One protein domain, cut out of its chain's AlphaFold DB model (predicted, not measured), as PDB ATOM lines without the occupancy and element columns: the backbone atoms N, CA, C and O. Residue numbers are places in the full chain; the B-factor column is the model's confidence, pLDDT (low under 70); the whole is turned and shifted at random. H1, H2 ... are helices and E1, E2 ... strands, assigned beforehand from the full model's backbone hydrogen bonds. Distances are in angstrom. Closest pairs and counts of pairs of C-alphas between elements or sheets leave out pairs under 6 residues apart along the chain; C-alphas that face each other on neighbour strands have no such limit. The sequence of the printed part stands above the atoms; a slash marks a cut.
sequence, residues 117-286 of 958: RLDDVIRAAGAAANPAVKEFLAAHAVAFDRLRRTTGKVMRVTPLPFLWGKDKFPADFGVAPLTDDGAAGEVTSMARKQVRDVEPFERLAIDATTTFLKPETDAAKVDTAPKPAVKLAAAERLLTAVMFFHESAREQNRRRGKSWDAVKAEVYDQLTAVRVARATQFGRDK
ATOM      1  N   ARG A 117      33.511 -32.345 -37.529       96.75
ATOM      2  CA  ARG A 117      33.099 -30.963 -37.809       96.75
ATOM      3  C   ARG A 117      32.271 -30.934 -39.089       96.75
ATOM      4  O   ARG A 117      32.622 -31.578 -40.073       96.75
ATOM      5  N   LEU A 118      31.168 -30.192 -39.079       97.69
ATOM      6  CA  LEU A 118      30.286 -30.042 -40.232       97.69
ATOM      7  C   LEU A 118      30.609 -28.722 -40.939       97.69
ATOM      8  O   LEU A 118      29.890 -27.735 -40.793       97.69
ATOM      9  N   ASP A 119      31.701 -28.688 -41.704       97.12
ATOM     10  CA  ASP A 119      32.228 -27.455 -42.319       97.12
ATOM     11  C   ASP A 119      31.192 -26.716 -43.186       97.12
ATOM     12  O   ASP A 119      31.136 -25.487 -43.215       97.12
ATOM     13  N   ASP A 120      30.298 -27.461 -43.835       95.75
ATOM     14  CA  ASP A 120      29.204 -26.916 -44.640       95.75
ATOM     15  C   ASP A 120      28.073 -26.263 -43.821       95.75
ATOM     16  O   ASP A 120      27.377 -25.381 -44.343       95.75
ATOM     17  N   VAL A 121      27.932 -26.648 -42.545       97.69
ATOM     18  CA  VAL A 121      27.057 -26.025 -41.536       97.69
ATOM     19  C   VAL A 121      27.766 -24.834 -40.890       97.69
ATOM     20  O   VAL A 121      27.162 -23.771 -40.788       97.69
ATOM     21  N   ILE A 122      29.055 -24.959 -40.548       97.50
ATOM     22  CA  ILE A 122      29.892 -23.860 -40.022       97.50
ATOM     23  C   ILE A 122      29.894 -22.674 -40.994       97.50
ATOM     24  O   ILE A 122      29.604 -21.541 -40.607       97.50
ATOM     25  N   ARG A 123      30.148 -22.937 -42.281       97.81
ATOM     26  CA  ARG A 123      30.142 -21.925 -43.346       97.81
ATOM     27  C   ARG A 123      28.767 -21.266 -43.499       97.81
ATOM     28  O   ARG A 123      28.684 -20.054 -43.672       97.81
ATOM     29  N   ALA A 124      27.694 -22.053 -43.399       96.56
ATOM     30  CA  ALA A 124      26.325 -21.548 -43.469       96.56
ATOM     31  C   ALA A 124      25.945 -20.702 -42.238       96.56
ATOM     32  O   ALA A 124      25.290 -19.678 -42.399       96.56
ATOM     33  N   ALA A 125      26.404 -21.069 -41.035       97.44
ATOM     34  CA  ALA A 125      26.242 -20.268 -39.821       97.44
ATOM     35  C   ALA A 125      27.001 -18.932 -39.921       97.44
ATOM     36  O   ALA A 125      26.461 -17.885 -39.571       97.44
ATOM     37  N   GLY A 126      28.231 -18.951 -40.448       97.06
ATOM     38  CA  GLY A 126      29.028 -17.743 -40.686       97.06
ATOM     39  C   GLY A 126      28.380 -16.770 -41.677       97.06
ATOM     40  O   GLY A 126      28.427 -15.562 -41.459       97.06
ATOM     41  N   ALA A 127      27.727 -17.293 -42.720       97.00
ATOM     42  CA  ALA A 127      27.015 -16.509 -43.732       97.00
ATOM     43  C   ALA A 127      25.570 -16.119 -43.345       97.00
ATOM     44  O   ALA A 127      24.920 -15.365 -44.072       97.00
ATOM     45  N   ALA A 128      25.031 -16.629 -42.233       96.94
ATOM     46  CA  ALA A 128      23.649 -16.381 -41.833       96.94
ATOM     47  C   ALA A 128      23.473 -14.981 -41.217       96.94
ATOM     48  O   ALA A 128      23.934 -14.707 -40.110       96.94
ATOM     49  N   ALA A 129      22.741 -14.110 -41.919       96.69
ATOM     50  CA  ALA A 129      22.445 -12.750 -41.462       96.69
ATOM     51  C   ALA A 129      21.433 -12.685 -40.298       96.69
ATOM     52  O   ALA A 129      21.470 -11.748 -39.506       96.69
ATOM     53  N   ASN A 130      20.521 -13.658 -40.179       96.75
ATOM     54  CA  ASN A 130      19.559 -13.703 -39.075       96.75
ATOM     55  C   ASN A 130      20.171 -14.422 -37.850       96.75
ATOM     56  O   ASN A 130      20.608 -15.570 -38.003       96.75
ATOM     57  N   PRO A 131      20.163 -13.815 -36.643       96.00
ATOM     58  CA  PRO A 131      20.787 -14.396 -35.452       96.00
ATOM     59  C   PRO A 131      20.282 -15.796 -35.089       96.00
ATOM     60  O   PRO A 131      21.099 -16.674 -34.839       96.00
ATOM     61  N   ALA A 132      18.969 -16.046 -35.150       96.25
ATOM     62  CA  ALA A 132      18.396 -17.350 -34.801       96.25
ATOM     63  C   ALA A 132      18.797 -18.457 -35.795       96.25
ATOM     64  O   ALA A 132      18.970 -19.610 -35.411       96.25
ATOM     65  N   VAL A 133      18.992 -18.119 -37.078       97.62
ATOM     66  CA  VAL A 133      19.527 -19.058 -38.086       97.62
ATOM     67  C   VAL A 133      20.996 -19.373 -37.804       97.62
ATOM     68  O   VAL A 133      21.409 -20.531 -37.881       97.62
ATOM     69  N   LYS A 134      21.783 -18.344 -37.469       97.56
ATOM     70  CA  LYS A 134      23.200 -18.477 -37.120       97.56
ATOM     71  C   LYS A 134      23.388 -19.337 -35.873       97.56
ATOM     72  O   LYS A 134      24.201 -20.252 -35.904       97.56
ATOM     73  N   GLU A 135      22.613 -19.082 -34.823       97.12
ATOM     74  CA  GLU A 135      22.601 -19.854 -33.578       97.12
ATOM     75  C   GLU A 135      22.199 -21.315 -33.822       97.12
ATOM     76  O   GLU A 135      22.941 -22.222 -33.447       97.12
ATOM     77  N   PHE A 136      21.089 -21.551 -34.534       97.88
ATOM     78  CA  PHE A 136      20.614 -22.895 -34.880       97.88
ATOM     79  C   PHE A 136      21.678 -23.733 -35.607       97.88
ATOM     80  O   PHE A 136      21.904 -24.890 -35.250       97.88
ATOM     81  N   LEU A 137      22.357 -23.155 -36.603       98.06
ATOM     82  CA  LEU A 137      23.413 -23.847 -37.343       98.06
ATOM     83  C   LEU A 137      24.695 -23.998 -36.504       98.06
ATOM     84  O   LEU A 137      25.286 -25.076 -36.489       98.06
ATOM     85  N   ALA A 138      25.109 -22.963 -35.766       96.62
ATOM     86  CA  ALA A 138      26.312 -22.999 -34.929       96.62
ATOM     87  C   ALA A 138      26.216 -24.037 -33.798       96.62
ATOM     88  O   ALA A 138      27.186 -24.752 -33.548       96.62
ATOM     89  N   ALA A 139      25.041 -24.199 -33.180       96.81
ATOM     90  CA  ALA A 139      24.791 -25.214 -32.152       96.81
ATOM     91  C   ALA A 139      25.026 -26.662 -32.641       96.81
ATOM     92  O   ALA A 139      25.282 -27.553 -31.831       96.81
ATOM     93  N   HIS A 140      24.991 -26.887 -33.960       97.88
ATOM     94  CA  HIS A 140      25.183 -28.188 -34.608       97.88
ATOM     95  C   HIS A 140      26.424 -28.223 -35.524       97.88
ATOM     96  O   HIS A 140      26.546 -29.099 -36.377       97.88
ATOM     97  N   ALA A 141      27.365 -27.289 -35.345       97.44
ATOM     98  CA  ALA A 141      28.617 -27.206 -36.105       97.44
ATOM     99  C   ALA A 141      29.556 -28.419 -35.931       97.44
ATOM    100  O   ALA A 141      30.424 -28.659 -36.772       97.44
ATOM    101  N   VAL A 142      29.401 -29.167 -34.838       97.62
ATOM    102  CA  VAL A 142      30.173 -30.369 -34.500       97.62
ATOM    103  C   VAL A 142      29.185 -31.462 -34.108       97.62
ATOM    104  O   VAL A 142      28.272 -31.200 -33.324       97.62
ATOM    105  N   ALA A 143      29.352 -32.673 -34.638       98.00
ATOM    106  CA  ALA A 143      28.497 -33.804 -34.295       98.00
ATOM    107  C   ALA A 143      28.781 -34.298 -32.867       98.00
ATOM    108  O   ALA A 143      29.931 -34.571 -32.517       98.00
ATOM    109  N   PHE A 144      27.735 -34.440 -32.052       98.12
ATOM    110  CA  PHE A 144      27.831 -34.915 -30.670       98.12
ATOM    111  C   PHE A 144      26.617 -35.749 -30.267       98.12
ATOM    112  O   PHE A 144      25.490 -35.425 -30.631       98.12
ATOM    113  N   ASP A 145      26.844 -36.767 -29.442       98.38
ATOM    114  CA  ASP A 145      25.771 -37.470 -28.741       98.38
ATOM    115  C   ASP A 145      25.539 -36.817 -27.368       98.38
ATOM    116  O   ASP A 145      26.453 -36.246 -26.760       98.38
ATOM    117  N   ARG A 146      24.311 -36.897 -26.852       98.31
ATOM    118  CA  ARG A 146      23.955 -36.407 -25.513       98.31
ATOM    119  C   ARG A 146      23.811 -37.597 -24.569       98.31
ATOM    120  O   ARG A 146      22.801 -38.297 -24.577       98.31
ATOM    121  N   LEU A 147      24.817 -37.798 -23.725       98.06
ATOM    122  CA  LEU A 147      24.839 -38.853 -22.716       98.06
ATOM    123  C   LEU A 147      24.230 -38.341 -21.403       98.06
ATOM    124  O   LEU A 147      24.631 -37.299 -20.881       98.06
ATOM    125  N   ARG A 148      23.274 -39.091 -20.844       98.31
ATOM    126  CA  ARG A 148      22.682 -38.840 -19.522       98.31
ATOM    127  C   ARG A 148      23.142 -39.921 -18.552       98.31
ATOM    128  O   ARG A 148      22.866 -41.103 -18.759       98.31
ATOM    129  N   ARG A 149      23.821 -39.538 -17.470       97.62
ATOM    130  CA  ARG A 149      24.239 -40.472 -16.412       97.62
ATOM    131  C   ARG A 149      23.074 -40.815 -15.482       97.62
ATOM    132  O   ARG A 149      22.112 -40.056 -15.366       97.62
ATOM    133  N   THR A 150      23.174 -41.933 -14.767       96.38
ATOM    134  CA  THR A 150      22.206 -42.323 -13.721       96.38
ATOM    135  C   THR A 150      22.137 -41.313 -12.572       96.38
ATOM    136  O   THR A 150      21.088 -41.175 -11.956       96.38
ATOM    137  N   THR A 151      23.194 -40.523 -12.361       95.62
ATOM    138  CA  THR A 151      23.225 -39.374 -11.434       95.62
ATOM    139  C   THR A 151      22.446 -38.143 -11.921       95.62
ATOM    140  O   THR A 151      22.451 -37.116 -11.251       95.62
ATOM    141  N   GLY A 152      21.841 -38.187 -13.112       95.25
ATOM    142  CA  GLY A 152      21.147 -37.054 -13.731       95.25
ATOM    143  C   GLY A 152      22.050 -36.087 -14.507       95.25
ATOM    144  O   GLY A 152      21.534 -35.306 -15.304       95.25
ATOM    145  N   LYS A 153      23.385 -36.158 -14.356       96.75
ATOM    146  CA  LYS A 153      24.317 -35.315 -15.129       96.75
ATOM    147  C   LYS A 153      24.189 -35.607 -16.629       96.75
ATOM    148  O   LYS A 153      24.362 -36.749 -17.057       96.75
ATOM    149  N   VAL A 154      23.935 -34.561 -17.412       97.25
ATOM    150  CA  VAL A 154      23.924 -34.586 -18.881       97.25
ATOM    151  C   VAL A 154      25.266 -34.063 -19.396       97.25
ATOM    152  O   VAL A 154      25.824 -33.134 -18.817       97.25
ATOM    153  N   MET A 155      25.797 -34.660 -20.462       96.81
ATOM    154  CA  MET A 155      27.046 -34.234 -21.097       96.81
ATOM    155  C   MET A 155      27.014 -34.450 -22.614       96.81
ATOM    156  O   MET A 155      26.450 -35.435 -23.094       96.81
ATOM    157  N   ARG A 156      27.623 -33.520 -23.360       98.00
ATOM    158  CA  ARG A 156      27.927 -33.682 -24.790       98.00
ATOM    159  C   ARG A 156      29.147 -34.591 -24.901       98.00
ATOM    160  O   ARG A 156      30.115 -34.397 -24.167       98.00
ATOM    161  N   VAL A 157      29.095 -35.588 -25.775       97.94
ATOM    162  CA  VAL A 157      30.186 -36.550 -25.977       97.94
ATOM    163  C   VAL A 157      30.402 -36.798 -27.463       97.94
ATOM    164  O   VAL A 157      29.493 -36.598 -28.272       97.94
ATOM    165  N   THR A 158      31.598 -37.238 -27.838       97.31
ATOM    166  CA  THR A 158      31.870 -37.653 -29.221       97.31
ATOM    167  C   THR A 158      30.946 -38.797 -29.652       97.31
ATOM    168  O   THR A 158      30.658 -39.655 -28.813       97.31
ATOM    169  N   PRO A 159      30.529 -38.866 -30.932       97.81
ATOM    170  CA  PRO A 159      29.614 -39.893 -31.422       97.81
ATOM    171  C   PRO A 159      30.034 -41.325 -31.054       97.81
ATOM    172  O   PRO A 159      31.151 -41.757 -31.352       97.81
ATOM    173  N   LEU A 160      29.133 -42.063 -30.402       97.00
ATOM    174  CA  LEU A 160      29.366 -43.427 -29.930       97.00
ATOM    175  C   LEU A 160      29.060 -44.480 -31.015       97.00
ATOM    176  O   LEU A 160      28.121 -44.314 -31.797       97.00
ATOM    177  N   PRO A 161      29.788 -45.614 -31.040       96.12
ATOM    178  CA  PRO A 161      29.604 -46.635 -32.068       96.12
ATOM    179  C   PRO A 161      28.261 -47.366 -32.006       96.12
ATOM    180  O   PRO A 161      27.753 -47.754 -33.049       96.12
ATOM    181  N   PHE A 162      27.671 -47.572 -30.835       96.50
ATOM    182  CA  PHE A 162      26.480 -48.413 -30.666       96.50
ATOM    183  C   PHE A 162      25.240 -47.563 -30.358       96.50
ATOM    184  O   PHE A 162      25.356 -46.528 -29.704       96.50
ATOM    185  N   LEU A 163      24.049 -47.981 -30.801       96.88
ATOM    186  CA  LEU A 163      22.800 -47.275 -30.504       96.88
ATOM    187  C   LEU A 163      22.244 -47.706 -29.139       96.88
ATOM    188  O   LEU A 163      21.950 -48.886 -28.912       96.88
ATOM    189  N   TRP A 164      22.101 -46.756 -28.211       97.06
ATOM    190  CA  TRP A 164      21.691 -47.054 -26.836       97.06
ATOM    191  C   TRP A 164      20.302 -47.702 -26.767       97.06
ATOM    192  O   TRP A 164      19.397 -47.390 -27.538       97.06
ATOM    193  N   GLY A 165      20.155 -48.678 -25.869       94.88
ATOM    194  CA  GLY A 165      18.927 -49.464 -25.705       94.88
ATOM    195  C   GLY A 165      18.590 -50.442 -26.844       94.88
ATOM    196  O   GLY A 165      17.687 -51.258 -26.663       94.88
ATOM    197  N   LYS A 166      19.292 -50.402 -27.988       95.69
ATOM    198  CA  LYS A 166      19.091 -51.328 -29.120       95.69
ATOM    199  C   LYS A 166      20.273 -52.272 -29.328       95.69
ATOM    200  O   LYS A 166      20.064 -53.470 -29.484       95.69
ATOM    201  N   ASP A 167      21.495 -51.752 -29.267       95.06
ATOM    202  CA  ASP A 167      22.716 -52.535 -29.451       95.06
ATOM    203  C   ASP A 167      23.340 -52.962 -28.107       95.06
ATOM    204  O   ASP A 167      23.167 -52.323 -27.062       95.06
ATOM    205  N   LYS A 168      24.113 -54.057 -28.124       93.62
ATOM    206  CA  LYS A 168      24.831 -54.563 -26.945       93.62
ATOM    207  C   LYS A 168      26.097 -53.737 -26.696       93.62
ATOM    208  O   LYS A 168      27.155 -54.026 -27.248       93.62
ATOM    209  N   PHE A 169      25.996 -52.743 -25.819       95.00
ATOM    210  CA  PHE A 169      27.165 -52.026 -25.302       95.00
ATOM    211  C   PHE A 169      28.082 -52.951 -24.473       95.00
ATOM    212  O   PHE A 169      27.564 -53.783 -23.715       95.00
ATOM    213  N   PRO A 170      29.417 -52.774 -24.552       95.00
ATOM    214  CA  PRO A 170      30.377 -53.354 -23.610       95.00
ATOM    215  C   PRO A 170      30.068 -53.004 -22.144       95.00
ATOM    216  O   PRO A 170      29.312 -52.071 -21.863       95.00
ATOM    217  N   ALA A 171      30.663 -53.745 -21.203       95.12
ATOM    218  CA  ALA A 171      30.513 -53.478 -19.767       95.12
ATOM    219  C   ALA A 171      31.048 -52.086 -19.388       95.12
ATOM    220  O   ALA A 171      30.357 -51.336 -18.697       95.12
ATOM    221  N   ASP A 172      32.210 -51.732 -19.939       94.31
ATOM    222  CA  ASP A 172      32.848 -50.421 -19.876       94.31
ATOM    223  C   ASP A 172      33.222 -49.983 -21.298       94.31
ATOM    224  O   ASP A 172      33.667 -50.803 -22.106       94.31
ATOM    225  N   PHE A 173      33.021 -48.709 -21.635       95.62
ATOM    226  CA  PHE A 173      33.347 -48.168 -22.957       95.62
ATOM    227  C   PHE A 173      33.908 -46.746 -22.877       95.62
ATOM    228  O   PHE A 173      33.609 -45.994 -21.950       95.62
ATOM    229  N   GLY A 174      34.737 -46.376 -23.855       94.69
ATOM    230  CA  GLY A 174      35.370 -45.060 -23.914       94.69
ATOM    231  C   GLY A 174      34.384 -43.945 -24.268       94.69
ATOM    232  O   GLY A 174      33.626 -44.059 -25.232       94.69
ATOM    233  N   VAL A 175      34.433 -42.852 -23.507       96.50
ATOM    234  CA  VAL A 175      33.635 -41.637 -23.694       96.50
ATOM    235  C   VAL A 175      34.555 -40.420 -23.588       96.50
ATOM    236  O   VAL A 175      35.112 -40.154 -22.521       96.50
ATOM    237  N   ALA A 176      34.689 -39.661 -24.679       96.94
ATOM    238  CA  ALA A 176      35.315 -38.341 -24.667       96.94
ATOM    239  C   ALA A 176      34.227 -37.261 -24.500       96.94
ATOM    240  O   ALA A 176      33.333 -37.175 -25.351       96.94
ATOM    241  N   PRO A 177      34.250 -36.452 -23.423       96.94
ATOM    242  CA  PRO A 177      33.375 -35.293 -23.308       96.94
ATOM    243  C   PRO A 177      33.765 -34.234 -24.344       96.94
ATOM    244  O   PRO A 177      34.948 -34.033 -24.614       96.94
ATOM    245  N   LEU A 178      32.777 -33.534 -24.893       96.81
ATOM    246  CA  LEU A 178      32.996 -32.356 -25.729       96.81
ATOM    247  C   LEU A 178      32.807 -31.088 -24.891       96.81
ATOM    248  O   LEU A 178      31.842 -30.986 -24.127       96.81
ATOM    249  N   THR A 179      33.722 -30.138 -25.047       94.06
ATOM    250  CA  THR A 179      33.612 -28.776 -24.512       94.06
ATOM    251  C   THR A 179      32.563 -27.970 -25.284       94.06
ATOM    252  O   THR A 179      32.024 -28.422 -26.301       94.06
ATOM    253  N   ASP A 180      32.242 -26.762 -24.818       89.69
ATOM    254  CA  ASP A 180      31.211 -25.937 -25.455       89.69
ATOM    255  C   ASP A 180      31.595 -25.499 -26.881       89.69
ATOM    256  O   ASP A 180      30.743 -25.539 -27.774       89.69
ATOM    257  N   ASP A 181      32.883 -25.230 -27.125       89.69
ATOM    258  CA  ASP A 181      33.484 -24.975 -28.443       89.69
ATOM    259  C   ASP A 181      33.631 -26.236 -29.325       89.69
ATOM    260  O   ASP A 181      33.979 -26.138 -30.504       89.69
ATOM    261  N   GLY A 182      33.309 -27.421 -28.794       92.62
ATOM    262  CA  GLY A 182      33.317 -28.683 -29.535       92.62
ATOM    263  C   GLY A 182      34.691 -29.345 -29.668       92.62
ATOM    264  O   GLY A 182      34.841 -30.248 -30.493       92.62
ATOM    265  N   ALA A 183      35.680 -28.938 -28.869       94.56
ATOM    266  CA  ALA A 183      36.911 -29.700 -28.687       94.56
ATOM    267  C   ALA A 183      36.642 -30.936 -27.810       94.56
ATOM    268  O   ALA A 183      35.789 -30.918 -26.921       94.56
ATOM    269  N   ALA A 184      37.352 -32.037 -28.059       95.56
ATOM    270  CA  ALA A 184      37.208 -33.243 -27.251       95.56
ATOM    271  C   ALA A 184      38.228 -33.282 -26.112       95.56
ATOM    272  O   ALA A 184      39.427 -33.117 -26.333       95.56
ATOM    273  N   GLY A 185      37.734 -33.539 -24.902       94.44
ATOM    274  CA  GLY A 185      38.559 -33.894 -23.754       94.44
ATOM    275  C   GLY A 185      39.054 -35.340 -23.818       94.44
ATOM    276  O   GLY A 185      38.752 -36.095 -24.746       94.44
ATOM    277  N   GLU A 186      39.807 -35.737 -22.796       93.88
ATOM    278  CA  GLU A 186      40.386 -37.078 -22.700       93.88
ATOM    279  C   GLU A 186      39.318 -38.187 -22.693       93.88
ATOM    280  O   GLU A 186      38.227 -38.037 -22.133       93.88
ATOM    281  N   VAL A 187      39.641 -39.334 -23.302       94.94
ATOM    282  CA  VAL A 187      38.755 -40.505 -23.286       94.94
ATOM    283  C   VAL A 187      38.728 -41.097 -21.885       94.94
ATOM    284  O   VAL A 187      39.696 -41.700 -21.430       94.94
ATOM    285  N   THR A 188      37.576 -40.997 -21.233       95.19
ATOM    286  CA  THR A 188      37.317 -41.646 -19.945       95.19
ATOM    287  C   THR A 188      36.606 -42.980 -20.155       95.19
ATOM    288  O   THR A 188      35.720 -43.086 -21.003       95.19
ATOM    289  N   SER A 189      36.979 -44.012 -19.398       94.94
ATOM    290  CA  SER A 189      36.232 -45.277 -19.395       94.94
ATOM    291  C   SER A 189      34.947 -45.117 -18.581       94.94
ATOM    292  O   SER A 189      34.989 -44.633 -17.447       94.94
ATOM    293  N   MET A 190      33.803 -45.503 -19.148       96.50
ATOM    294  CA  MET A 190      32.497 -45.370 -18.509       96.50
ATOM    295  C   MET A 190      31.754 -46.704 -18.467       96.50
ATOM    296  O   MET A 190      31.431 -47.293 -19.499       96.50
ATOM    297  N   ALA A 191      31.425 -47.143 -17.253       96.44
ATOM    298  CA  ALA A 191      30.636 -48.346 -17.037       96.44
ATOM    299  C   ALA A 191      29.199 -48.156 -17.533       96.44
ATOM    300  O   ALA A 191      28.524 -47.196 -17.150       96.44
ATOM    301  N   ARG A 192      28.671 -49.125 -18.288       96.88
ATOM    302  CA  ARG A 192      27.301 -49.125 -18.832       96.88
ATOM    303  C   ARG A 192      26.239 -48.851 -17.760       96.88
ATOM    304  O   ARG A 192      25.296 -48.112 -18.009       96.88
ATOM    305  N   LYS A 193      26.429 -49.366 -16.538       96.69
ATOM    306  CA  LYS A 193      25.544 -49.138 -15.373       96.69
ATOM    307  C   LYS A 193      25.474 -47.682 -14.878       96.69
ATOM    308  O   LYS A 193      24.594 -47.351 -14.090       96.69
ATOM    309  N   GLN A 194      26.405 -46.817 -15.288       97.19
ATOM    310  CA  GLN A 194      26.407 -45.387 -14.953       97.19
ATOM    311  C   GLN A 194      25.675 -44.528 -15.988       97.19
ATOM    312  O   GLN A 194      25.481 -43.334 -15.755       97.19
ATOM    313  N   VAL A 195      25.282 -45.105 -17.123       97.56
ATOM    314  CA  VAL A 195      24.584 -44.416 -18.207       97.56
ATOM    315  C   VAL A 195      23.106 -44.775 -18.131       97.56
ATOM    316  O   VAL A 195      22.735 -45.944 -18.069       97.56
ATOM    317  N   ARG A 196      22.255 -43.749 -18.083       97.38
ATOM    318  CA  ARG A 196      20.797 -43.888 -18.118       97.38
ATOM    319  C   ARG A 196      20.314 -43.941 -19.563       97.38
ATOM    320  O   ARG A 196      19.517 -44.807 -19.909       97.38
ATOM    321  N   ASP A 197      20.802 -43.012 -20.379       97.75
ATOM    322  CA  ASP A 197      20.387 -42.847 -21.769       97.75
ATOM    323  C   ASP A 197      21.493 -42.205 -22.621       97.75
ATOM    324  O   ASP A 197      22.325 -41.461 -22.091       97.75
ATOM    325  N   VAL A 198      21.480 -42.469 -23.930       97.88
ATOM    326  CA  VAL A 198      22.280 -41.738 -24.921       97.88
ATOM    327  C   VAL A 198      21.409 -41.399 -26.124       97.88
ATOM    328  O   VAL A 198      20.948 -42.275 -26.854       97.88
ATOM    329  N   GLU A 199      21.248 -40.104 -26.350       98.06
ATOM    330  CA  GLU A 199      20.494 -39.535 -27.459       98.06
ATOM    331  C   GLU A 199      21.482 -39.208 -28.598       98.06
ATOM    332  O   GLU A 199      22.406 -38.414 -28.383       98.06
ATOM    333  N   PRO A 200      21.373 -39.847 -29.780       98.38
ATOM    334  CA  PRO A 200      22.371 -39.713 -30.837       98.38
ATOM    335  C   PRO A 200      22.251 -38.381 -31.587       98.38
ATOM    336  O   PRO A 200      21.145 -37.856 -31.747       98.38
ATOM    337  N   PHE A 201      23.375 -37.870 -32.102       98.44
ATOM    338  CA  PHE A 201      23.458 -36.622 -32.876       98.44
ATOM    339  C   PHE A 201      22.374 -36.482 -33.953       98.44
ATOM    340  O   PHE A 201      21.771 -35.423 -34.114       98.44
ATOM    341  N   GLU A 202      22.098 -37.566 -34.671       98.44
ATOM    342  CA  GLU A 202      21.102 -37.639 -35.731       98.44
ATOM    343  C   GLU A 202      19.703 -37.258 -35.223       98.44
ATOM    344  O   GLU A 202      19.030 -36.433 -35.837       98.44
ATOM    345  N   ARG A 203      19.291 -37.786 -34.061       98.31
ATOM    346  CA  ARG A 203      17.997 -37.463 -33.437       98.31
ATOM    347  C   ARG A 203      17.991 -36.074 -32.817       98.31
ATOM    348  O   ARG A 203      17.024 -35.343 -32.997       98.31
ATOM    349  N   LEU A 204      19.098 -35.669 -32.191       98.25
ATOM    350  CA  LEU A 204      19.277 -34.305 -31.683       98.25
ATOM    351  C   LEU A 204      19.059 -33.257 -32.785       98.25
ATOM    352  O   LEU A 204      18.352 -32.273 -32.571       98.25
ATOM    353  N   ALA A 205      19.610 -33.492 -33.978       98.31
ATOM    354  CA  ALA A 205      19.444 -32.604 -35.121       98.31
ATOM    355  C   ALA A 205      18.022 -32.646 -35.717       98.31
ATOM    356  O   ALA A 205      17.524 -31.606 -36.159       98.31
ATOM    357  N   ILE A 206      17.342 -33.802 -35.706       98.44
ATOM    358  CA  ILE A 206      15.919 -33.920 -36.085       98.44
ATOM    359  C   ILE A 206      15.035 -33.112 -35.125       98.44
ATOM    360  O   ILE A 206      14.207 -32.321 -35.588       98.44
ATOM    361  N   ASP A 207      15.229 -33.247 -33.814       98.19
ATOM    362  CA  ASP A 207      14.432 -32.568 -32.784       98.19
ATOM    363  C   ASP A 207      14.692 -31.059 -32.758       98.19
ATOM    364  O   ASP A 207      13.750 -30.257 -32.681       98.19
ATOM    365  N   ALA A 208      15.955 -30.650 -32.907       98.00
ATOM    366  CA  ALA A 208      16.323 -29.249 -33.068       98.00
ATOM    367  C   ALA A 208      15.697 -28.655 -34.336       98.00
ATOM    368  O   ALA A 208      15.106 -27.579 -34.277       98.00
ATOM    369  N   THR A 209      15.752 -29.370 -35.466       98.31
ATOM    370  CA  THR A 209      15.118 -28.934 -36.721       98.31
ATOM    371  C   THR A 209      13.602 -28.824 -36.572       98.31
ATOM    372  O   THR A 209      13.012 -27.815 -36.956       98.31
ATOM    373  N   THR A 210      12.963 -29.824 -35.963       98.06
ATOM    374  CA  THR A 210      11.515 -29.840 -35.706       98.06
ATOM    375  C   THR A 210      11.094 -28.680 -34.808       98.06
ATOM    376  O   THR A 210      10.054 -28.072 -35.037       98.06
ATOM    377  N   THR A 211      11.909 -28.336 -33.810       97.31
ATOM    378  CA  THR A 211      11.665 -27.192 -32.922       97.31
ATOM    379  C   THR A 211      11.866 -25.864 -33.650       97.31
ATOM    380  O   THR A 211      10.996 -25.001 -33.587       97.31
ATOM    381  N   PHE A 212      12.955 -25.720 -34.404       97.25
ATOM    382  CA  PHE A 212      13.288 -24.512 -35.162       97.25
ATOM    383  C   PHE A 212      12.250 -24.175 -36.246       97.25
ATOM    384  O   PHE A 212      11.941 -23.001 -36.467       97.25
ATOM    385  N   LEU A 213      11.673 -25.196 -36.890       97.12
ATOM    386  CA  LEU A 213      10.640 -25.055 -37.921       97.12
ATOM    387  C   LEU A 213       9.235 -24.744 -37.383       97.12
ATOM    388  O   LEU A 213       8.349 -24.453 -38.188       97.12
ATOM    389  N   LYS A 214       9.008 -24.758 -36.061       96.31
ATOM    390  CA  LYS A 214       7.725 -24.309 -35.500       96.31
ATOM    391  C   LYS A 214       7.479 -22.826 -35.846       96.31
ATOM    392  O   LYS A 214       8.437 -22.040 -35.925       96.31
ATOM    393  N   PRO A 215       6.214 -22.434 -36.095       92.31
ATOM    394  CA  PRO A 215       5.859 -21.027 -36.232       92.31
ATOM    395  C   PRO A 215       6.144 -20.302 -34.914       92.31
ATOM    396  O   PRO A 215       5.964 -20.874 -33.840       92.31
ATOM    397  N   GLU A 216       6.602 -19.056 -35.006       91.25
ATOM    398  CA  GLU A 216       6.789 -18.217 -33.823       91.25
ATOM    399  C   GLU A 216       5.413 -17.814 -33.281       91.25
ATOM    400  O   GLU A 216       4.584 -17.304 -34.035       91.25
ATOM    401  N   THR A 217       5.155 -18.081 -32.001       89.38
ATOM    402  CA  THR A 217       3.881 -17.736 -31.341       89.38
ATOM    403  C   THR A 217       3.990 -16.483 -30.476       89.38
ATOM    404  O   THR A 217       2.969 -15.918 -30.090       89.38
ATOM    405  N   ASP A 218       5.211 -16.031 -30.181       87.94
ATOM    406  CA  ASP A 218       5.473 -14.776 -29.483       87.94
ATOM    407  C   ASP A 218       5.362 -13.591 -30.453       87.94
ATOM    408  O   ASP A 218       6.261 -13.336 -31.259       87.94
ATOM    409  N   ALA A 219       4.253 -12.851 -30.359       81.25
ATOM    410  CA  ALA A 219       3.964 -11.692 -31.202       81.25
ATOM    411  C   ALA A 219       5.090 -10.638 -31.193       81.25
ATOM    412  O   ALA A 219       5.322  -9.999 -32.216       81.25
ATOM    413  N   ALA A 220       5.832 -10.494 -30.087       84.31
ATOM    414  CA  ALA A 220       6.930  -9.531 -29.982       84.31
ATOM    415  C   ALA A 220       8.180  -9.935 -30.788       84.31
ATOM    416  O   ALA A 220       9.053  -9.101 -31.027       84.31
ATOM    417  N   LYS A 221       8.286 -11.202 -31.211       84.56
ATOM    418  CA  LYS A 221       9.435 -11.728 -31.968       84.56
ATOM    419  C   LYS A 221       9.167 -11.900 -33.458       84.56
ATOM    420  O   LYS A 221      10.134 -12.042 -34.207       84.56
ATOM    421  N   VAL A 222       7.906 -11.850 -33.899       85.56
ATOM    422  CA  VAL A 222       7.488 -12.129 -35.288       85.56
ATOM    423  C   VAL A 222       8.284 -11.316 -36.316       85.56
ATOM    424  O   VAL A 222       8.785 -11.899 -37.275       85.56
ATOM    425  N   ASP A 223       8.497 -10.018 -36.082       83.75
ATOM    426  CA  ASP A 223       9.230  -9.138 -37.012       83.75
ATOM    427  C   ASP A 223      10.735  -9.455 -37.106       83.75
ATOM    428  O   ASP A 223      11.380  -9.189 -38.121       83.75
ATOM    429  N   THR A 224      11.308 -10.057 -36.058       89.19
ATOM    430  CA  THR A 224      12.722 -10.480 -36.013       89.19
ATOM    431  C   THR A 224      12.932 -11.935 -36.443       89.19
ATOM    432  O   THR A 224      14.065 -12.359 -36.712       89.19
ATOM    433  N   ALA A 225      11.851 -12.715 -36.518       91.38
ATOM    434  CA  ALA A 225      11.905 -14.132 -36.821       91.38
ATOM    435  C   ALA A 225      12.366 -14.367 -38.275       91.38
ATOM    436  O   ALA A 225      11.916 -13.692 -39.205       91.38
ATOM    437  N   PRO A 226      13.252 -15.349 -38.529       94.25
ATOM    438  CA  PRO A 226      13.647 -15.678 -39.890       94.25
ATOM    439  C   PRO A 226      12.443 -16.172 -40.701       94.25
ATOM    440  O   PRO A 226      11.708 -17.061 -40.264       94.25
ATOM    441  N   LYS A 227      12.283 -15.625 -41.916       95.19
ATOM    442  CA  LYS A 227      11.226 -16.016 -42.864       95.19
ATOM    443  C   LYS A 227      11.191 -17.545 -43.054       95.19
ATOM    444  O   LYS A 227      12.264 -18.155 -43.118       95.19
ATOM    445  N   PRO A 228      10.012 -18.175 -43.242       96.31
ATOM    446  CA  PRO A 228       9.889 -19.632 -43.363       96.31
ATOM    447  C   PRO A 228      10.829 -20.267 -44.398       96.31
ATOM    448  O   PRO A 228      11.467 -21.274 -44.103       96.31
ATOM    449  N   ALA A 229      11.004 -19.646 -45.570       95.69
ATOM    450  CA  ALA A 229      11.938 -20.116 -46.596       95.69
ATOM    451  C   ALA A 229      13.410 -20.149 -46.122       95.69
ATOM    452  O   ALA A 229      14.158 -21.052 -46.497       95.69
ATOM    453  N   VAL A 230      13.820 -19.204 -45.266       96.56
ATOM    454  CA  VAL A 230      15.168 -19.157 -44.670       96.56
ATOM    455  C   VAL A 230      15.314 -20.237 -43.595       96.56
ATOM    456  O   VAL A 230      16.316 -20.953 -43.597       96.56
ATOM    457  N   LYS A 231      14.298 -20.418 -42.734       97.44
ATOM    458  CA  LYS A 231      14.272 -21.522 -41.757       97.44
ATOM    459  C   LYS A 231      14.400 -22.886 -42.453       97.44
ATOM    460  O   LYS A 231      15.244 -23.694 -42.075       97.44
ATOM    461  N   LEU A 232      13.612 -23.119 -43.506       97.75
ATOM    462  CA  LEU A 232      13.614 -24.366 -44.282       97.75
ATOM    463  C   LEU A 232      14.943 -24.611 -45.012       97.75
ATOM    464  O   LEU A 232      15.426 -25.741 -45.025       97.75
ATOM    465  N   ALA A 233      15.576 -23.572 -45.566       97.25
ATOM    466  CA  ALA A 233      16.893 -23.699 -46.190       97.25
ATOM    467  C   ALA A 233      17.993 -24.078 -45.176       97.25
ATOM    468  O   ALA A 233      18.833 -24.928 -45.473       97.25
ATOM    469  N   ALA A 234      17.973 -23.493 -43.972       97.81
ATOM    470  CA  ALA A 234      18.910 -23.836 -42.902       97.81
ATOM    471  C   ALA A 234      18.675 -25.255 -42.350       97.81
ATOM    472  O   ALA A 234      19.628 -26.015 -42.177       97.81
ATOM    473  N   ALA A 235      17.412 -25.641 -42.152       98.25
ATOM    474  CA  ALA A 235      17.015 -26.995 -41.771       98.25
ATOM    475  C   ALA A 235      17.487 -28.051 -42.789       98.25
ATOM    476  O   ALA A 235      18.086 -29.055 -42.407       98.25
ATOM    477  N   GLU A 236      17.284 -27.809 -44.090       98.00
ATOM    478  CA  GLU A 236      17.759 -28.715 -45.143       98.00
ATOM    479  C   GLU A 236      19.290 -28.822 -45.141       98.00
ATOM    480  O   GLU A 236      19.834 -29.918 -45.299       98.00
ATOM    481  N   ARG A 237      19.992 -27.696 -44.945       97.94
ATOM    482  CA  ARG A 237      21.458 -27.646 -44.890       97.94
ATOM    483  C   ARG A 237      22.001 -28.486 -43.733       97.94
ATOM    484  O   ARG A 237      22.907 -29.285 -43.964       97.94
ATOM    485  N   LEU A 238      21.418 -28.354 -42.537       98.19
ATOM    486  CA  LEU A 238      21.784 -29.162 -41.374       98.19
ATOM    487  C   LEU A 238      21.505 -30.648 -41.623       98.19
ATOM    488  O   LEU A 238      22.427 -31.453 -41.549       98.19
ATOM    489  N   LEU A 239      20.273 -31.022 -41.977       98.44
ATOM    490  CA  LEU A 239      19.902 -32.431 -42.157       98.44
ATOM    491  C   LEU A 239      20.659 -33.112 -43.310       98.44
ATOM    492  O   LEU A 239      20.961 -34.301 -43.230       98.44
ATOM    493  N   THR A 240      21.035 -32.365 -44.353       97.88
ATOM    494  CA  THR A 240      21.929 -32.871 -45.409       97.88
ATOM    495  C   THR A 240      23.321 -33.185 -44.850       97.88
ATOM    496  O   THR A 240      23.862 -34.250 -45.135       97.88
ATOM    497  N   ALA A 241      23.890 -32.307 -44.016       97.75
ATOM    498  CA  ALA A 241      25.179 -32.553 -43.370       97.75
ATOM    499  C   ALA A 241      25.118 -33.689 -42.329       97.75
ATOM    500  O   ALA A 241      26.062 -34.466 -42.228       97.75
ATOM    501  N   VAL A 242      24.000 -33.834 -41.608       98.25
ATOM    502  CA  VAL A 242      23.740 -34.953 -40.682       98.25
ATOM    503  C   VAL A 242      23.680 -36.286 -41.433       98.25
ATOM    504  O   VAL A 242      24.252 -37.265 -40.961       98.25
ATOM    505  N   MET A 243      23.052 -36.332 -42.616       98.12
ATOM    506  CA  MET A 243      23.041 -37.533 -43.461       98.12
ATOM    507  C   MET A 243      24.456 -37.908 -43.926       98.12
ATOM    508  O   MET A 243      24.867 -39.050 -43.737       98.12
ATOM    509  N   PHE A 244      25.232 -36.951 -44.452       97.62
ATOM    510  CA  PHE A 244      26.625 -37.201 -44.849       97.62
ATOM    511  C   PHE A 244      27.505 -37.639 -43.670       97.62
ATOM    512  O   PHE A 244      28.299 -38.569 -43.808       97.62
ATOM    513  N   PHE A 245      27.336 -37.016 -42.499       97.75
ATOM    514  CA  PHE A 245      27.984 -37.450 -41.262       97.75
ATOM    515  C   PHE A 245      27.629 -38.901 -40.930       97.75
ATOM    516  O   PHE A 245      28.527 -39.693 -40.661       97.75
ATOM    517  N   HIS A 246      26.344 -39.257 -40.970       98.12
ATOM    518  CA  HIS A 246      25.888 -40.600 -40.639       98.12
ATOM    519  C   HIS A 246      26.486 -41.643 -41.591       98.12
ATOM    520  O   HIS A 246      27.026 -42.647 -41.136       98.12
ATOM    521  N   GLU A 247      26.446 -41.399 -42.904       97.44
ATOM    522  CA  GLU A 247      27.016 -42.309 -43.905       97.44
ATOM    523  C   GLU A 247      28.535 -42.461 -43.744       97.44
ATOM    524  O   GLU A 247      29.027 -43.589 -43.676       97.44
ATOM    525  N   SER A 248      29.267 -41.360 -43.552       96.81
ATOM    526  CA  SER A 248      30.714 -41.405 -43.305       96.81
ATOM    527  C   SER A 248      31.059 -42.096 -41.977       96.81
ATOM    528  O   SER A 248      32.008 -42.874 -41.891       96.81
ATOM    529  N   ALA A 249      30.257 -41.891 -40.930       96.75
ATOM    530  CA  ALA A 249      30.447 -42.551 -39.644       96.75
ATOM    531  C   ALA A 249      30.093 -44.053 -39.697       96.75
ATOM    532  O   ALA A 249      30.718 -44.842 -38.984       96.75
ATOM    533  N   ARG A 250      29.150 -44.479 -40.551       96.56
ATOM    534  CA  ARG A 250      28.903 -45.903 -40.859       96.56
ATOM    535  C   ARG A 250      30.127 -46.522 -41.538       96.56
ATOM    536  O   ARG A 250      30.645 -47.519 -41.041       96.56
ATOM    537  N   GLU A 251      30.620 -45.894 -42.604       95.94
ATOM    538  CA  GLU A 251      31.791 -46.331 -43.381       95.94
ATOM    539  C   GLU A 251      33.060 -46.448 -42.515       95.94
ATOM    540  O   GLU A 251      33.732 -47.479 -42.503       95.94
ATOM    541  N   GLN A 252      33.331 -45.444 -41.676       95.44
ATOM    542  CA  GLN A 252      34.469 -45.431 -40.748       95.44
ATOM    543  C   GLN A 252      34.276 -46.316 -39.500       95.44
ATOM    544  O   GLN A 252      35.068 -46.242 -38.557       95.44
ATOM    545  N   ASN A 253      33.222 -47.141 -39.439       94.56
ATOM    546  CA  ASN A 253      32.888 -47.980 -38.282       94.56
ATOM    547  C   ASN A 253      32.750 -47.191 -36.956       94.56
ATOM    548  O   ASN A 253      32.980 -47.733 -35.868       94.56
ATOM    549  N   ARG A 254      32.355 -45.913 -37.044       95.19
ATOM    550  CA  ARG A 254      32.001 -45.011 -35.931       95.19
ATOM    551  C   ARG A 254      30.499 -45.035 -35.601       95.19
ATOM    552  O   ARG A 254      30.123 -44.521 -34.558       95.19
ATOM    553  N   ARG A 255      29.667 -45.679 -36.434       97.38
ATOM    554  CA  ARG A 255      28.271 -46.094 -36.170       97.38
ATOM    555  C   ARG A 255      28.095 -47.574 -36.581       97.38
ATOM    556  O   ARG A 255      27.927 -47.896 -37.755       97.38
ATOM    557  N   ARG A 256      28.191 -48.503 -35.627       95.38
ATOM    558  CA  ARG A 256      28.199 -49.971 -35.807       95.38
ATOM    559  C   ARG A 256      26.874 -50.608 -35.389       95.38
ATOM    560  O   ARG A 256      26.292 -50.209 -34.389       95.38
ATOM    561  N   GLY A 257      26.453 -51.653 -36.102       94.25
ATOM    562  CA  GLY A 257      25.198 -52.379 -35.852       94.25
ATOM    563  C   GLY A 257      24.112 -52.075 -36.888       94.25
ATOM    564  O   GLY A 257      24.220 -51.108 -37.642       94.25
ATOM    565  N   LYS A 258      23.074 -52.920 -36.955       95.06
ATOM    566  CA  LYS A 258      21.921 -52.745 -37.869       95.06
ATOM    567  C   LYS A 258      20.908 -51.716 -37.349       95.06
ATOM    568  O   LYS A 258      20.163 -51.125 -38.118       95.06
ATOM    569  N   SER A 259      20.908 -51.451 -36.042       95.88
ATOM    570  CA  SER A 259      19.993 -50.502 -35.394       95.88
ATOM    571  C   SER A 259      20.123 -49.065 -35.922       95.88
ATOM    572  O   SER A 259      19.158 -48.304 -35.888       95.88
ATOM    573  N   TRP A 260      21.289 -48.707 -36.468       97.38
ATOM    574  CA  TRP A 260      21.535 -47.415 -37.111       97.38
ATOM    575  C   TRP A 260      20.790 -47.212 -38.431       97.38
ATOM    576  O   TRP A 260      20.546 -46.065 -38.792       97.38
ATOM    577  N   ASP A 261      20.367 -48.275 -39.122       96.44
ATOM    578  CA  ASP A 261      19.625 -48.143 -40.383       96.44
ATOM    579  C   ASP A 261      18.235 -47.515 -40.157       96.44
ATOM    580  O   ASP A 261      17.747 -46.762 -40.998       96.44
ATOM    581  N   ALA A 262      17.638 -47.722 -38.974       96.81
ATOM    582  CA  ALA A 262      16.418 -47.027 -38.555       96.81
ATOM    583  C   ALA A 262      16.661 -45.527 -38.308       96.81
ATOM    584  O   ALA A 262      15.881 -44.694 -38.757       96.81
ATOM    585  N   VAL A 263      17.779 -45.167 -37.666       97.69
ATOM    586  CA  VAL A 263      18.163 -43.759 -37.451       97.69
ATOM    587  C   VAL A 263      18.473 -43.068 -38.786       97.69
ATOM    588  O   VAL A 263      18.090 -41.918 -38.990       97.69
ATOM    589  N   LYS A 264      19.094 -43.777 -39.740       97.62
ATOM    590  CA  LYS A 264      19.277 -43.283 -41.111       97.62
ATOM    591  C   LYS A 264      17.936 -42.979 -41.782       97.62
ATOM    592  O   LYS A 264      17.797 -41.920 -42.393       97.62
ATOM    593  N   ALA A 265      16.961 -43.882 -41.658       96.69
ATOM    594  CA  ALA A 265      15.617 -43.678 -42.195       96.69
ATOM    595  C   ALA A 265      14.929 -42.454 -41.561       96.69
ATOM    596  O   ALA A 265      14.426 -41.608 -42.294       96.69
ATOM    597  N   GLU A 266      15.014 -42.281 -40.235       98.06
ATOM    598  CA  GLU A 266      14.487 -41.099 -39.529       98.06
ATOM    599  C   GLU A 266      15.074 -39.776 -40.074       98.06
ATOM    600  O   GLU A 266      14.326 -38.839 -40.372       98.06
ATOM    601  N   VAL A 267      16.400 -39.693 -40.276       98.12
ATOM    602  CA  VAL A 267      17.043 -38.498 -40.871       98.12
ATOM    603  C   VAL A 267      16.617 -38.308 -42.330       98.12
ATOM    604  O   VAL A 267      16.370 -37.178 -42.755       98.12
ATOM    605  N   TYR A 268      16.527 -39.392 -43.108       97.38
ATOM    606  CA  TYR A 268      16.127 -39.347 -44.516       97.38
ATOM    607  C   TYR A 268      14.690 -38.844 -44.682       97.38
ATOM    608  O   TYR A 268      14.443 -37.956 -45.503       97.38
ATOM    609  N   ASP A 269      13.757 -39.353 -43.880       96.88
ATOM    610  CA  ASP A 269      12.350 -38.960 -43.904       96.88
ATOM    611  C   ASP A 269      12.181 -37.494 -43.490       96.88
ATOM    612  O   ASP A 269      11.495 -36.735 -44.180       96.88
ATOM    613  N   GLN A 270      12.882 -37.047 -42.441       98.00
ATOM    614  CA  GLN A 270      12.840 -35.646 -42.018       98.00
ATOM    615  C   GLN A 270      13.464 -34.707 -43.064       98.00
ATOM    616  O   GLN A 270      12.881 -33.673 -43.394       98.00
ATOM    617  N   LEU A 271      14.614 -35.065 -43.650       98.00
ATOM    618  CA  LEU A 271      15.244 -34.294 -44.732       98.00
ATOM    619  C   LEU A 271      14.319 -34.183 -45.954       98.00
ATOM    620  O   LEU A 271      14.199 -33.119 -46.565       98.00
ATOM    621  N   THR A 272      13.631 -35.274 -46.285       97.81
ATOM    622  CA  THR A 272      12.632 -35.338 -47.356       97.81
ATOM    623  C   THR A 272      11.431 -34.442 -47.048       97.81
ATOM    624  O   THR A 272      11.019 -33.655 -47.903       97.81
ATOM    625  N   ALA A 273      10.903 -34.483 -45.821       97.38
ATOM    626  CA  ALA A 273       9.803 -33.625 -45.387       97.38
ATOM    627  C   ALA A 273      10.165 -32.131 -45.463       97.38
ATOM    628  O   ALA A 273       9.374 -31.340 -45.981       97.38
ATOM    629  N   VAL A 274      11.372 -31.750 -45.026       98.19
ATOM    630  CA  VAL A 274      11.878 -30.368 -45.109       98.19
ATOM    631  C   VAL A 274      12.036 -29.912 -46.562       98.19
ATOM    632  O   VAL A 274      11.615 -28.806 -46.900       98.19
ATOM    633  N   ARG A 275      12.570 -30.762 -47.448       98.06
ATOM    634  CA  ARG A 275      12.699 -30.469 -48.888       98.06
ATOM    635  C   ARG A 275      11.357 -30.239 -49.574       98.06
ATOM    636  O   ARG A 275      11.199 -29.263 -50.305       98.06
ATOM    637  N   VAL A 276      10.379 -31.105 -49.305       97.69
ATOM    638  CA  VAL A 276       9.008 -30.952 -49.810       97.69
ATOM    639  C   VAL A 276       8.383 -29.662 -49.276       97.69
ATOM    640  O   VAL A 276       7.852 -28.879 -50.059       97.69
ATOM    641  N   ALA A 277       8.509 -29.386 -47.973       97.62
ATOM    642  CA  ALA A 277       8.009 -28.150 -47.370       97.62
ATOM    643  C   ALA A 277       8.673 -26.893 -47.963       97.62
ATOM    644  O   ALA A 277       7.994 -25.890 -48.171       97.62
ATOM    645  N   ARG A 278       9.970 -26.951 -48.297       97.62
ATOM    646  CA  ARG A 278      10.700 -25.872 -48.978       97.62
ATOM    647  C   ARG A 278      10.159 -25.607 -50.384       97.62
ATOM    648  O   ARG A 278       9.918 -24.449 -50.715       97.62
ATOM    649  N   ALA A 279       9.900 -26.651 -51.173       97.56
ATOM    650  CA  ALA A 279       9.238 -26.508 -52.471       97.56
ATOM    651  C   ALA A 279       7.828 -25.903 -52.315       97.56
ATOM    652  O   ALA A 279       7.507 -24.915 -52.970       97.56
ATOM    653  N   THR A 280       7.013 -26.410 -51.379       97.38
ATOM    654  CA  THR A 280       5.692 -25.834 -51.068       97.38
ATOM    655  C   THR A 280       5.782 -24.360 -50.663       97.38
ATOM    656  O   THR A 280       4.939 -23.564 -51.076       97.38
ATOM    657  N   GLN A 281       6.801 -23.969 -49.892       97.62
ATOM    658  CA  GLN A 281       6.996 -22.580 -49.486       97.62
ATOM    659  C   GLN A 281       7.349 -21.674 -50.672       97.62
ATOM    660  O   GLN A 281       6.766 -20.602 -50.772       97.62
ATOM    661  N   PHE A 282       8.194 -22.110 -51.616       97.88
ATOM    662  CA  PHE A 282       8.439 -21.339 -52.844       97.88
ATOM    663  C   PHE A 282       7.160 -21.124 -53.665       97.88
ATOM    664  O   PHE A 282       6.956 -20.030 -54.186       97.88
ATOM    665  N   GLY A 283       6.260 -22.113 -53.718       96.38
ATOM    666  CA  GLY A 283       4.948 -21.943 -54.349       96.38
ATOM    667  C   GLY A 283       4.043 -20.934 -53.629       96.38
ATOM    668  O   GLY A 283       3.352 -20.155 -54.281       96.38
ATOM    669  N   ARG A 284       4.081 -20.883 -52.290       96.19
ATOM    670  CA  ARG A 284       3.355 -19.875 -51.487       96.19
ATOM    671  C   ARG A 284       3.936 -18.468 -51.644       96.19
ATOM    672  O   ARG A 284       3.178 -17.510 -51.756       96.19
ATOM    673  N   ASP A 285       5.260 -18.366 -51.698       96.31
ATOM    674  CA  ASP A 285       6.003 -17.114 -51.885       96.31
ATOM    675  C   ASP A 285       5.967 -16.618 -53.352       96.31
ATOM    676  O   ASP A 285       6.520 -15.563 -53.657       96.31
ATOM    677  N   LYS A 286       5.316 -17.368 -54.262       96.94
ATOM    678  CA  LYS A 286       5.256 -17.144 -55.722       96.94
ATOM    679  C   LYS A 286       6.632 -17.101 -56.412       96.94
ATOM    680  O   LYS A 286       6.792 -16.506 -57.477       96.94
TER     681      LYS A 286
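This is residues 117 to 286 of the 958 residues of the protein "SBP_bac_5 domain-containing protein" of Fimbriiglobus ruber (UniProt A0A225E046). This is an elongated body of nearly aligned helices with a small head of strands towards one end: the long helices H4 and H5 run side by side in opposite directions, H3 packs on both to make a three-helix bundle, and the short hairpin of H1 and H2 packs on the earlier part of H4, on residues 230 to 241. The head holds a three-stranded sheet, E2, E1 and E5, and a separate two-stranded hairpin, E3 and E4; residues 217 to 223 stick out far from this head. The printed part has 170 residues with five named helices and five named strands, in the order H1 H2 E1 E2 E3 E4 E5 H3 H4 H5. The sheets run E2 - E1 - E5 and E3 - E4, both antiparallel, and the class is mixed, helices and strands. The whole is compact, with a radius of gyration of the C-alphas of 17.3 A, and spans 56 by 31 by 27 A.

Start with H1, residues 119 to 127, and H2, residues 131 to 138, a helical hairpin whose closest C-alphas, those of Ala 125 and Lys 134, are 4.4 A apart. Go on to E1, residues 145 to 149, and E2, residues 154 to 157, a hairpin in which N 147 and O 155 are 2.9 A apart, within hydrogen-bond range. Next come E3, residues 172 to 175, and E4, residues 188 to 191, an antiparallel hairpin with N 175 and O 188 at 2.8 A. The closest C-alphas of E2 and E3 are those of Val 157 and Val 175, 6.6 A apart. E5, residues 195 to 199, is antiparallel to E1, with N 148 and O 197 at 2.8 A; E1 is the inner strand. E4 and E5 meet only through their link. H3, residues 201 to 212, only grazes the three-stranded sheet with its residues 201 to 204. The hub is H4, residues 228 to 251, which touches four other helices. It touches H1 with residues 234 to 241 alone, closest at the C-alphas of Val 121 and Leu 238, 6.1 A. It touches H2 with residues 230 to 238 alone, closest at the C-alphas of Val 133 and Ala 234, 6.8 A. With H3 it makes a helical hairpin at a shallow tilt of 5 degrees, opposite ways, where the C-alphas of Thr 209 and Ala 235 are closest at 5.7 A. H5, residues 260 to 284, touches H4 at a shallow tilt of 23 degrees, opposite ways, closest at the C-alphas of Leu 239 and Leu 271, 5.6 A. H3, H4 and H5 form an up-and-down bundle, each running against the one before it in the chain. H1 and H5 are apart. In H1, H2, H3, H4 and H5 every O i to N i+4 pair is within hydrogen-bond range.

Find C-alpha 119 at (32.228, -27.455, -42.319), where H1 begins its 12.2 A; H2 measures 10.2 A. E1, E2, E3, E4 and E5 measure 12.8, 9.7, 9.6, 9.9 and 11.2 A from first to last C-alpha. H3 measures 16.0 A. From C-alpha 228 at (9.889, -19.632, -43.363) H4 runs 34.5 A, and H5 runs 36.0 A to C-alpha 284 at (3.355, -19.875, -51.487).

Look for the two C-alphas farthest apart at Ala 171 and Lys 286, 57.0 A. The printed part, residues 117 to 286, has no cut. The links E2 to E3, E3 to E4 and H3 to H4 are long, with 14, 12 and 15 residues. The mean pLDDT of the printed part is 96.2, and no printed residue is under 70.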